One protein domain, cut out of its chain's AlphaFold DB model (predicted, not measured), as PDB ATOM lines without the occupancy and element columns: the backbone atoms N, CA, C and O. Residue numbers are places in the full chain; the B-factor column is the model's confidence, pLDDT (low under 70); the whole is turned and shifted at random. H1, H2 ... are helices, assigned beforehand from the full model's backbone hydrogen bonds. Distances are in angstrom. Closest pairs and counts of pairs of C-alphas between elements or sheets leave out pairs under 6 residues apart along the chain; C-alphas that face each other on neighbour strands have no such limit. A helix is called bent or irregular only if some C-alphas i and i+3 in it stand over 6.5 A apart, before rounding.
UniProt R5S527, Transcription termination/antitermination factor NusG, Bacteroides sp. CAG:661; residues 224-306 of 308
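AT A GLANCE: This is residues 224 to 306 of the 308 residues of the protein "Transcription termination/antitermination factor NusG" of Bacteroides sp. CAG:661 (UniProt R5S527). Six helices pack mostly crossed into one body: the long H1 lies along one side, H2 folds back steeply from its end, and the hairpin of H3 and H4 packs with H3 on H2 and H4 on H1. H5 stands about perpendicular to H1, and H6 packs on both H1 and H2. The printed part has 83 residues, with H1 to H6 in order, no named strand, and the class all helix. It is compact, with a radius of gyration of the C-alphas of 11.7 A, and spans 33 by 24 by 24 A.

IN THESE COORDINATES: Find C-alpha 224 at (161.831, 86.115, 53.274); from there H1 runs 26.4 A to residue 242. H2, residues 246 to 262, measures 24.9 A; it has a kink of 28 degrees near residue 253 and is irregular, with C-alphas 247 and 250 8.4 A apart. Next come H3, residues 266 to 275, 14.1 A, and H4, residues 279 to 286, 10.4 A. H5, residues 290 to 297, measures 10.6 A. H6, residues 299 to 305, measures 10.5 A and ends with C-alpha 305 at (151.142, 95.907, 59.344).

HOW THE PARTS SIT: Begin at the hub, H1, whose residues 233 to 241 touch H2 at a steep tilt of 52 degrees, opposite ways; the closest C-alphas, of Leu 240 and Thr 249, are 6.1 A apart. H5 touches H1 about perpendicular, at 81 degrees, closest at the C-alphas of Ala 232 and Leu 296, 5.2 A. H3 and H4 form a hairpin at 6 degrees, closest at the C-alphas of Cys 270 and Ala 282, 4.5 A. H6 touches residues 257 to 261 of H2, closest at the C-alphas of Thr 261 and Val 300, 5.1 A. H1 and H3 are apart. In H1, H3, H4 and H5 every O i to N i+4 pair is within hydrogen-bond range; in H2 11 of 13 are, in H6 2 of 3.

THE WHOLE: The C-alphas farthest apart, of Thr 224 and Gly 277, are 34.8 A apart. The printed part has no cut, and its five links are tight. The model's pLDDT is under 70 at residues 224 to 231 and 301 to 306.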
ATOM      1  N   THR A 224     162.004  87.165  52.251       45.25
ATOM      2  CA  THR A 224     161.831  86.115  53.274       45.25
ATOM      3  C   THR A 224     160.588  86.351  54.133       45.25
ATOM      4  O   THR A 224     159.925  85.408  54.548       45.25
ATOM      5  N   LEU A 225     160.218  87.614  54.357       42.50
ATOM      6  CA  LEU A 225     159.075  87.977  55.193       42.50
ATOM      7  C   LEU A 225     157.735  87.500  54.584       42.50
ATOM      8  O   LEU A 225     156.893  86.917  55.266       42.50
ATOM      9  N   ALA A 226     157.558  87.636  53.266       40.38
ATOM     10  CA  ALA A 226     156.350  87.157  52.588       40.38
ATOM     11  C   ALA A 226     156.233  85.618  52.617       40.38
ATOM     12  O   ALA A 226     155.148  85.084  52.844       40.38
ATOM     13  N   THR A 227     157.353  84.900  52.480       56.03
ATOM     14  CA  THR A 227     157.393  83.425  52.496       56.03
ATOM     15  C   THR A 227     157.277  82.840  53.906       56.03
ATOM     16  O   THR A 227     156.740  81.749  54.070       56.03
ATOM     17  N   VAL A 228     157.744  83.550  54.938       56.47
ATOM     18  CA  VAL A 228     157.558  83.180  56.355       56.47
ATOM     19  C   VAL A 228     156.077  83.227  56.725       56.47
ATOM     20  O   VAL A 228     155.594  82.305  57.380       56.47
ATOM     21  N   LYS A 229     155.331  84.233  56.242       66.75
ATOM     22  CA  LYS A 229     153.870  84.292  56.413       66.75
ATOM     23  C   LYS A 229     153.183  83.088  55.768       66.75
ATOM     24  O   LYS A 229     152.375  82.435  56.419       66.75
ATOM     25  N   GLU A 230     153.506  82.790  54.512       66.75
ATOM     26  CA  GLU A 230     152.919  81.655  53.787       66.75
ATOM     27  C   GLU A 230     153.255  80.320  54.465       66.75
ATOM     28  O   GLU A 230     152.353  79.529  54.720       66.75
ATOM     29  N   ARG A 231     154.509  80.116  54.890       64.50
ATOM     30  CA  ARG A 231     154.933  78.912  55.627       64.50
ATOM     31  C   ARG A 231     154.249  78.766  56.981       64.50
ATOM     32  O   ARG A 231     153.843  77.664  57.337       64.50
ATOM     33  N   ALA A 232     154.103  79.851  57.734       79.38
ATOM     34  CA  ALA A 232     153.412  79.818  59.017       79.38
ATOM     35  C   ALA A 232     151.907  79.543  58.846       79.38
ATOM     36  O   ALA A 232     151.314  78.812  59.640       79.38
ATOM     37  N   VAL A 233     151.296  80.072  57.779       80.25
ATOM     38  CA  VAL A 233     149.913  79.756  57.399       80.25
ATOM     39  C   VAL A 233     149.777  78.290  56.983       80.25
ATOM     40  O   VAL A 233     148.861  77.624  57.460       80.25
ATOM     41  N   ASP A 234     150.684  77.765  56.161       76.44
ATOM     42  CA  ASP A 234     150.661  76.372  55.702       76.44
ATOM     43  C   ASP A 234     150.877  75.381  56.854       76.44
ATOM     44  O   ASP A 234     150.145  74.394  56.962       76.44
ATOM     45  N   LEU A 235     151.813  75.675  57.765       83.06
ATOM     46  CA  LEU A 235     152.020  74.911  58.997       83.06
ATOM     47  C   LEU A 235     150.730  74.865  59.826       83.06
ATOM     48  O   LEU A 235     150.278  73.793  60.235       83.06
ATOM     49  N   LEU A 236     150.088  76.018  60.026       85.38
ATOM     50  CA  LEU A 236     148.859  76.105  60.804       85.38
ATOM     51  C   LEU A 236     147.685  75.391  60.113       85.38
ATOM     52  O   LEU A 236     146.919  74.692  60.776       85.38
ATOM     53  N   ILE A 237     147.568  75.493  58.787       80.94
ATOM     54  CA  ILE A 237     146.602  74.730  57.982       80.94
ATOM     55  C   ILE A 237     146.825  73.224  58.165       80.94
ATOM     56  O   ILE A 237     145.857  72.500  58.415       80.94
ATOM     57  N   GLY A 238     148.075  72.760  58.104       77.25
ATOM     58  CA  GLY A 238     148.437  71.358  58.313       77.25
ATOM     59  C   GLY A 238     148.040  70.852  59.700       77.25
ATOM     60  O   GLY A 238     147.385  69.815  59.822       77.25
ATOM     61  N   ILE A 239     148.342  71.624  60.750       86.06
ATOM     62  CA  ILE A 239     147.954  71.300  62.132       86.06
ATOM     63  C   ILE A 239     146.425  71.244  62.270       86.06
ATOM     64  O   ILE A 239     145.886  70.303  62.859       86.06
ATOM     65  N   LEU A 240     145.704  72.218  61.707       84.06
ATOM     66  CA  LEU A 240     144.240  72.276  61.756       84.06
ATOM     67  C   LEU A 240     143.598  71.080  61.042       84.06
ATOM     68  O   LEU A 240     142.666  70.469  61.567       84.06
ATOM     69  N   GLN A 241     144.098  70.711  59.866       81.62
ATOM     70  CA  GLN A 241     143.611  69.544  59.133       81.62
ATOM     71  C   GLN A 241     143.899  68.243  59.888       81.62
ATOM     72  O   GLN A 241     142.992  67.419  60.030       81.62
ATOM     73  N   ALA A 242     145.099  68.095  60.457       76.44
ATOM     74  CA  ALA A 242     145.471  66.944  61.283       76.44
ATOM     75  C   ALA A 242     144.616  66.816  62.556       76.44
ATOM     76  O   ALA A 242     144.408  65.713  63.057       76.44
ATOM     77  N   CYS A 243     144.082  67.930  63.063       82.44
ATOM     78  CA  CYS A 243     143.157  67.955  64.197       82.44
ATOM     79  C   CYS A 243     141.677  67.780  63.798       82.44
ATOM     80  O   CYS A 243     140.800  67.939  64.646       82.44
ATOM     81  N   GLY A 244     141.376  67.473  62.530       80.38
ATOM     82  CA  GLY A 244     140.014  67.202  62.056       80.38
ATOM     83  C   GLY A 244     139.215  68.436  61.621       80.38
ATOM     84  O   GLY A 244     138.017  68.327  61.360       80.38
ATOM     85  N   TYR A 245     139.844  69.608  61.482       83.94
ATOM     86  CA  TYR A 245     139.162  70.838  61.056       83.94
ATOM     87  C   TYR A 245     139.065  71.003  59.534       83.94
ATOM     88  O   TYR A 245     138.796  72.108  59.088       83.94
ATOM     89  N   GLY A 246     139.239  69.957  58.715       75.19
ATOM     90  CA  GLY A 246     139.287  70.062  57.242       75.19
ATOM     91  C   GLY A 246     138.132  70.847  56.590       75.19
ATOM     92  O   GLY A 246     138.358  71.654  55.697       75.19
ATOM     93  N   GLY A 247     136.895  70.683  57.077       75.81
ATOM     94  CA  GLY A 247     135.727  71.435  56.583       75.81
ATOM     95  C   GLY A 247     135.576  72.856  57.153       75.81
ATOM     96  O   GLY A 247     134.737  73.619  56.687       75.81
ATOM     97  N   ARG A 248     136.364  73.217  58.174       83.88
ATOM     98  CA  ARG A 248     136.332  74.514  58.882       83.88
ATOM     99  C   ARG A 248     137.716  75.169  58.981       83.88
ATOM    100  O   ARG A 248     137.906  76.079  59.786       83.88
ATOM    101  N   THR A 249     138.678  74.732  58.162       77.94
ATOM    102  CA  THR A 249     140.096  75.102  58.287       77.94
ATOM    103  C   THR A 249     140.289  76.607  58.215       77.94
ATOM    104  O   THR A 249     140.950  77.169  59.076       77.94
ATOM    105  N   PHE A 250     139.656  77.279  57.253       78.25
ATOM    106  CA  PHE A 250     139.814  78.722  57.070       78.25
ATOM    107  C   PHE A 250     139.220  79.540  58.230       78.25
ATOM    108  O   PHE A 250     139.834  80.498  58.685       78.25
ATOM    109  N   SER A 251     138.066  79.124  58.767       83.88
ATOM    110  CA  SER A 251     137.452  79.779  59.932       83.88
ATOM    111  C   SER A 251     138.328  79.642  61.177       83.88
ATOM    112  O   SER A 251     138.534  80.619  61.892       83.88
ATOM    113  N   MET A 252     138.864  78.442  61.427       88.19
ATOM    114  CA  MET A 252     139.765  78.220  62.561       88.19
ATOM    115  C   MET A 252     141.110  78.916  62.380       88.19
ATOM    116  O   MET A 252     141.662  79.416  63.354       88.19
ATOM    117  N   LEU A 253     141.618  78.988  61.151       86.31
ATOM    118  CA  LEU A 253     142.831  79.728  60.825       86.31
ATOM    119  C   LEU A 253     142.674  81.205  61.209       86.31
ATOM    120  O   LEU A 253     143.489  81.727  61.963       86.31
ATOM    121  N   SER A 254     141.593  81.856  60.768       84.94
ATOM    122  CA  SER A 254     141.301  83.249  61.130       84.94
ATOM    123  C   SER A 254     141.135  83.448  62.638       84.94
ATOM    124  O   SER A 254     141.626  84.436  63.175       84.94
ATOM    125  N   GLN A 255     140.494  82.506  63.338       87.88
ATOM    126  CA  GLN A 255     140.339  82.564  64.792       87.88
ATOM    127  C   GLN A 255     141.683  82.459  65.523       87.88
ATOM    128  O   GLN A 255     141.955  83.261  66.413       87.88
ATOM    129  N   VAL A 256     142.536  81.502  65.147       87.69
ATOM    130  CA  VAL A 256     143.859  81.318  65.765       87.69
ATOM    131  C   VAL A 256     144.755  82.529  65.510       87.69
ATOM    132  O   VAL A 256     145.378  83.028  66.445       87.69
ATOM    133  N   ILE A 257     144.767  83.044  64.278       86.75
ATOM    134  CA  ILE A 257     145.507  84.260  63.929       86.75
ATOM    135  C   ILE A 257     144.988  85.451  64.746       86.75
ATOM    136  O   ILE A 257     145.782  86.159  65.355       86.75
ATOM    137  N   GLY A 258     143.667  85.635  64.848       85.19
ATOM    138  CA  GLY A 258     143.076  86.710  65.648       85.19
ATOM    139  C   GLY A 258     143.452  86.635  67.132       85.19
ATOM    140  O   GLY A 258     143.787  87.654  67.735       85.19
ATOM    141  N   LEU A 259     143.470  85.431  67.713       87.50
ATOM    142  CA  LEU A 259     143.915  85.211  69.095       87.50
ATOM    143  C   LEU A 259     145.396  85.573  69.287       87.50
ATOM    144  O   LEU A 259     145.739  86.244  70.263       87.50
ATOM    145  N   LEU A 260     146.254  85.178  68.343       86.69
ATOM    146  CA  LEU A 260     147.681  85.505  68.356       86.69
ATOM    147  C   LEU A 260     147.939  87.008  68.195       86.69
ATOM    148  O   LEU A 260     148.821  87.548  68.861       86.69
ATOM    149  N   THR A 261     147.149  87.711  67.380       84.00
ATOM    150  CA  THR A 261     147.292  89.164  67.197       84.00
ATOM    151  C   THR A 261     146.987  89.943  68.482       84.00
ATOM    152  O   THR A 261     147.650  90.951  68.764       84.00
ATOM    153  N   VAL A 262     146.027  89.464  69.288       83.25
ATOM    154  CA  VAL A 262     145.659  90.059  70.586       83.25
ATOM    155  C   VAL A 262     146.708  89.753  71.658       83.25
ATOM    156  O   VAL A 262     147.113  90.658  72.390       83.25
ATOM    157  N   LYS A 263     147.174  88.500  71.748       85.19
ATOM    158  CA  LYS A 263     148.245  88.083  72.666       85.19
ATOM    159  C   LYS A 263     149.244  87.178  71.930       85.19
ATOM    160  O   LYS A 263     148.942  85.999  71.743       85.19
ATOM    161  N   PRO A 264     150.438  87.682  71.564       82.50
ATOM    162  CA  PRO A 264     151.442  86.931  70.805       82.50
ATOM    163  C   PRO A 264     152.215  85.946  71.696       82.50
ATOM    164  O   PRO A 264     153.432  86.024  71.831       82.50
ATOM    165  N   LEU A 265     151.498  85.042  72.363       88.06
ATOM    166  CA  LEU A 265     152.050  84.038  73.264       88.06
ATOM    167  C   LEU A 265     151.349  82.702  73.015       88.06
ATOM    168  O   LEU A 265     150.152  82.556  73.271       88.06
ATOM    169  N   LEU A 266     152.106  81.693  72.572       88.31
ATOM    170  CA  LEU A 266     151.566  80.354  72.301       88.31
ATOM    171  C   LEU A 266     150.960  79.705  73.552       88.31
ATOM    172  O   LEU A 266     149.946  79.023  73.463       88.31
ATOM    173  N   ALA A 267     151.512  79.976  74.739       89.00
ATOM    174  CA  ALA A 267     150.947  79.490  75.998       89.00
ATOM    175  C   ALA A 267     149.531  80.044  76.261       89.00
ATOM    176  O   ALA A 267     148.655  79.311  76.725       89.00
ATOM    177  N   ASP A 268     149.285  81.319  75.942       89.00
ATOM    178  CA  ASP A 268     147.957  81.936  76.046       89.00
ATOM    179  C   ASP A 268     147.000  81.412  74.975       89.00
ATOM    180  O   ASP A 268     145.829  81.149  75.271       89.00
ATOM    181  N   LEU A 269     147.503  81.202  73.756       91.12
ATOM    182  CA  LEU A 269     146.747  80.572  72.679       91.12
ATOM    183  C   LEU A 269     146.279  79.170  73.095       91.12
ATOM    184  O   LEU A 269     145.087  78.879  73.026       91.12
ATOM    185  N   CYS A 270     147.179  78.323  73.600       91.88
ATOM    186  CA  CYS A 270     146.852  76.966  74.037       91.88
ATOM    187  C   CYS A 270     145.840  76.949  75.191       91.88
ATOM    188  O   CYS A 270     144.900  76.149  75.166       91.88
ATOM    189  N   ARG A 271     145.970  77.853  76.174       91.62
ATOM    190  CA  ARG A 271     144.973  78.008  77.251       91.62
ATOM    191  C   ARG A 271     143.597  78.373  76.698       91.62
ATOM    192  O   ARG A 271     142.604  77.747  77.061       91.62
ATOM    193  N   THR A 272     143.549  79.346  75.793       90.56
ATOM    194  CA  THR A 272     142.298  79.836  75.196       90.56
ATOM    195  C   THR A 272     141.631  78.768  74.330       90.56
ATOM    196  O   THR A 272     140.434  78.530  74.462       90.56
ATOM    197  N   LEU A 273     142.406  78.062  73.504       91.75
ATOM    198  CA  LEU A 273     141.914  76.958  72.680       91.75
ATOM    199  C   LEU A 273     141.392  75.798  73.532       91.75
ATOM    200  O   LEU A 273     140.347  75.236  73.220       91.75
ATOM    201  N   THR A 274     142.068  75.472  74.635       91.50
ATOM    202  CA  THR A 274     141.602  74.441  75.573       91.50
ATOM    203  C   THR A 274     140.277  74.846  76.224       91.50
ATOM    204  O   THR A 274     139.346  74.044  76.249       91.50
ATOM    205  N   ALA A 275     140.148  76.104  76.667       91.69
ATOM    206  CA  ALA A 275     138.906  76.636  77.233       91.69
ATOM    207  C   ALA A 275     137.742  76.671  76.220       91.69
ATOM    208  O   ALA A 275     136.587  76.522  76.604       91.69
ATOM    209  N   GLN A 276     138.042  76.818  74.926       90.38
ATOM    210  CA  GLN A 276     137.068  76.780  73.826       90.38
ATOM    211  C   GLN A 276     136.723  75.352  73.353       90.38
ATOM    212  O   GLN A 276     135.987  75.187  72.384       90.38
ATOM    213  N   GLY A 277     137.237  74.310  74.017       89.00
ATOM    214  CA  GLY A 277     136.969  72.909  73.667       89.00
ATOM    215  C   GLY A 277     137.861  72.343  72.552       89.00
ATOM    216  O   GLY A 277     137.635  71.230  72.086       89.00
ATOM    217  N   HIS A 278     138.910  73.062  72.142       90.62
ATOM    218  CA  HIS A 278     139.861  72.663  71.098       90.62
ATOM    219  C   HIS A 278     141.151  72.044  71.674       90.62
ATOM    220  O   HIS A 278     142.256  72.344  71.219       90.62
ATOM    221  N   ALA A 279     141.032  71.156  72.667       87.19
ATOM    222  CA  ALA A 279     142.178  70.582  73.388       87.19
ATOM    223  C   ALA A 279     143.183  69.840  72.479       87.19
ATOM    224  O   ALA A 279     144.391  69.958  72.670       87.19
ATOM    225  N   GLY A 280     142.706  69.128  71.448       83.31
ATOM    226  CA  GLY A 280     143.581  68.436  70.489       83.31
ATOM    227  C   GLY A 280     144.448  69.385  69.654       83.31
ATOM    228  O   GLY A 280     145.601  69.075  69.363       83.31
ATOM    229  N   LEU A 281     143.922  70.572  69.335       89.50
ATOM    230  CA  LEU A 281     144.665  71.620  68.636       89.50
ATOM    231  C   LEU A 281     145.693  72.276  69.564       89.50
ATOM    232  O   LEU A 281     146.848  72.437  69.182       89.50
ATOM    233  N   ALA A 282     145.290  72.593  70.799       89.75
ATOM    234  CA  ALA A 282     146.186  73.154  71.808       89.75
ATOM    235  C   ALA A 282     147.377  72.225  72.099       89.75
ATOM    236  O   ALA A 282     148.511  72.688  72.172       89.75
ATOM    237  N   LEU A 283     147.138  70.913  72.197       87.19
ATOM    238  CA  LEU A 283     148.193  69.925  72.420       87.19
ATOM    239  C   LEU A 283     149.187  69.863  71.252       87.19
ATOM    240  O   LEU A 283     150.391  69.787  71.474       87.19
ATOM    241  N   ARG A 284     148.697  69.920  70.006       84.56
ATOM    242  CA  ARG A 284     149.561  69.917  68.815       84.56
ATOM    243  C   ARG A 284     150.408  71.180  68.708       84.56
ATOM    244  O   ARG A 284     151.577  71.069  68.374       84.56
ATOM    245  N   ILE A 285     149.843  72.341  69.032       88.44
ATOM    246  CA  ILE A 285     150.577  73.615  69.044       88.44
ATOM    247  C   ILE A 285     151.607  73.644  70.182       88.44
ATOM    248  O   ILE A 285     152.720  74.117  69.989       88.44
ATOM    249  N   ALA A 286     151.271  73.102  71.356       87.94
ATOM    250  CA  ALA A 286     152.207  72.995  72.476       87.94
ATOM    251  C   ALA A 286     153.374  72.026  72.207       87.94
ATOM    252  O   ALA A 286     154.403  72.124  72.867       87.94
ATOM    253  N   GLY A 287     153.201  71.089  71.271       84.25
ATOM    254  CA  GLY A 287     154.213  70.111  70.872       84.25
ATOM    255  C   GLY A 287     155.083  70.530  69.686       84.25
ATOM    256  O   GLY A 287     155.804  69.679  69.170       84.25
ATOM    257  N   LEU A 288     154.988  71.780  69.223       86.25
ATOM    258  CA  LEU A 288     155.866  72.306  68.177       86.25
ATOM    259  C   LEU A 288     157.290  72.467  68.706       86.25
ATOM    260  O   LEU A 288     157.496  72.770  69.884       86.25
ATOM    261  N   ASP A 289     158.269  72.275  67.826       82.12
ATOM    262  CA  ASP A 289     159.645  72.623  68.147       82.12
ATOM    263  C   ASP A 289     159.836  74.150  68.169       82.12
ATOM    264  O   ASP A 289     158.943  74.931  67.822       82.12
ATOM    265  N   THR A 290     161.006  74.593  68.626       79.38
ATOM    266  CA  THR A 290     161.307  76.021  68.770       79.38
ATOM    267  C   THR A 290     161.222  76.771  67.436       79.38
ATOM    268  O   THR A 290     160.760  77.909  67.417       79.38
ATOM    269  N   ALA A 291     161.605  76.138  66.323       75.38
ATOM    270  CA  ALA A 291     161.607  76.770  65.006       75.38
ATOM    271  C   ALA A 291     160.178  76.982  64.479       75.38
ATOM    272  O   ALA A 291     159.839  78.071  64.012       75.38
ATOM    273  N   ASP A 292     159.316  75.978  64.621       80.88
ATOM    274  CA  ASP A 292     157.906  76.044  64.237       80.88
ATOM    275  C   ASP A 292     157.101  76.991  65.144       80.88
ATOM    276  O   ASP A 292     156.202  77.706  64.688       80.88
ATOM    277  N   ALA A 293     157.438  77.039  66.435       84.75
ATOM    278  CA  ALA A 293     156.843  77.969  67.387       84.75
ATOM    279  C   ALA A 293     157.166  79.434  67.041       84.75
ATOM    280  O   ALA A 293     156.267  80.282  67.015       84.75
ATOM    281  N   GLU A 294     158.430  79.732  66.734       82.62
ATOM    282  CA  GLU A 294     158.862  81.055  66.272       82.62
ATOM    283  C   GLU A 294     158.212  81.421  64.933       82.62
ATOM    284  O   GLU A 294     157.739  82.547  64.754       82.62
ATOM    285  N   LEU A 295     158.103  80.457  64.017       82.81
ATOM    286  CA  LEU A 295     157.437  80.628  62.730       82.81
ATOM    287  C   LEU A 295     155.966  81.052  62.895       82.81
ATOM    288  O   LEU A 295     155.529  81.993  62.232       82.81
ATOM    289  N   LEU A 296     155.213  80.428  63.808       84.69
ATOM    290  CA  LEU A 296     153.827  80.827  64.097       84.69
ATOM    291  C   LEU A 296     153.723  82.207  64.756       84.69
ATOM    292  O   LEU A 296     152.821  82.976  64.421       84.69
ATOM    293  N   LEU A 297     154.622  82.543  65.681       84.56
ATOM    294  CA  LEU A 297     154.620  83.853  66.345       84.56
ATOM    295  C   LEU A 297     154.932  84.995  65.373       84.56
ATOM    296  O   LEU A 297     154.381  86.093  65.507       84.56
ATOM    297  N   ASN A 298     155.722  84.713  64.336       78.81
ATOM    298  CA  ASN A 298     155.996  85.655  63.260       78.81
ATOM    299  C   ASN A 298     154.750  86.031  62.439       78.81
ATOM    300  O   ASN A 298     154.826  87.002  61.699       78.81
ATOM    301  N   LEU A 299     153.594  85.365  62.587       75.88
ATOM    302  CA  LEU A 299     152.331  85.790  61.956       75.88
ATOM    303  C   LEU A 299     151.793  87.125  62.496       75.88
ATOM    304  O   LEU A 299     151.091  87.836  61.777       75.88
ATOM    305  N   VAL A 300     152.111  87.475  63.746       73.56
ATOM    306  CA  VAL A 300     151.497  88.616  64.445       73.56
ATOM    307  C   VAL A 300     151.903  89.983  63.877       73.56
ATOM    308  O   VAL A 300     151.011  90.809  63.667       73.56
ATOM    309  N   PRO A 301     153.191  90.253  63.585       64.44
ATOM    310  CA  PRO A 301     153.591  91.480  62.896       64.44
ATOM    311  C   PRO A 301     152.855  91.690  61.561       64.44
ATOM    312  O   PRO A 301     152.395  92.793  61.285       64.44
ATOM    313  N   TYR A 302     152.632  90.628  60.773       61.53
ATOM    314  CA  TYR A 302     152.020  90.750  59.441       61.53
ATOM    315  C   TYR A 302     150.565  91.213  59.443       61.53
ATOM    316  O   TYR A 302     150.158  91.920  58.523       61.53
ATOM    317  N   GLU A 303     149.768  90.788  60.422       61.62
ATOM    318  CA  GLU A 303     148.365  91.212  60.531       61.62
ATOM    319  C   GLU A 303     148.233  92.607  61.158       61.62
ATOM    320  O   GLU A 303     147.230  93.283  60.942       61.62
ATOM    321  N   ARG A 304     149.253  93.068  61.898       58.53
ATOM    322  CA  ARG A 304     149.318  94.446  62.408       58.53
ATOM    323  C   ARG A 304     149.735  95.446  61.327       58.53
ATOM    324  O   ARG A 304     149.190  96.544  61.303       58.53
ATOM    325  N   ASP A 305     150.637  95.050  60.428       49.47
ATOM    326  CA  ASP A 305     151.142  95.907  59.344       49.47
ATOM    327  C   ASP A 305     150.215  95.950  58.114       49.47
ATOM    328  O   ASP A 305     150.297  96.873  57.306       49.47
ATOM    329  N   ASN A 306     149.319  94.969  57.961       43.66
ATOM    330  CA  ASN A 306     148.284  94.938  56.924       43.66
ATOM    331  C   ASN A 306     146.950  94.450  57.518       43.66
ATOM    332  O   ASN A 306     146.581  93.290  57.301       43.66
TER     333      ASN A 306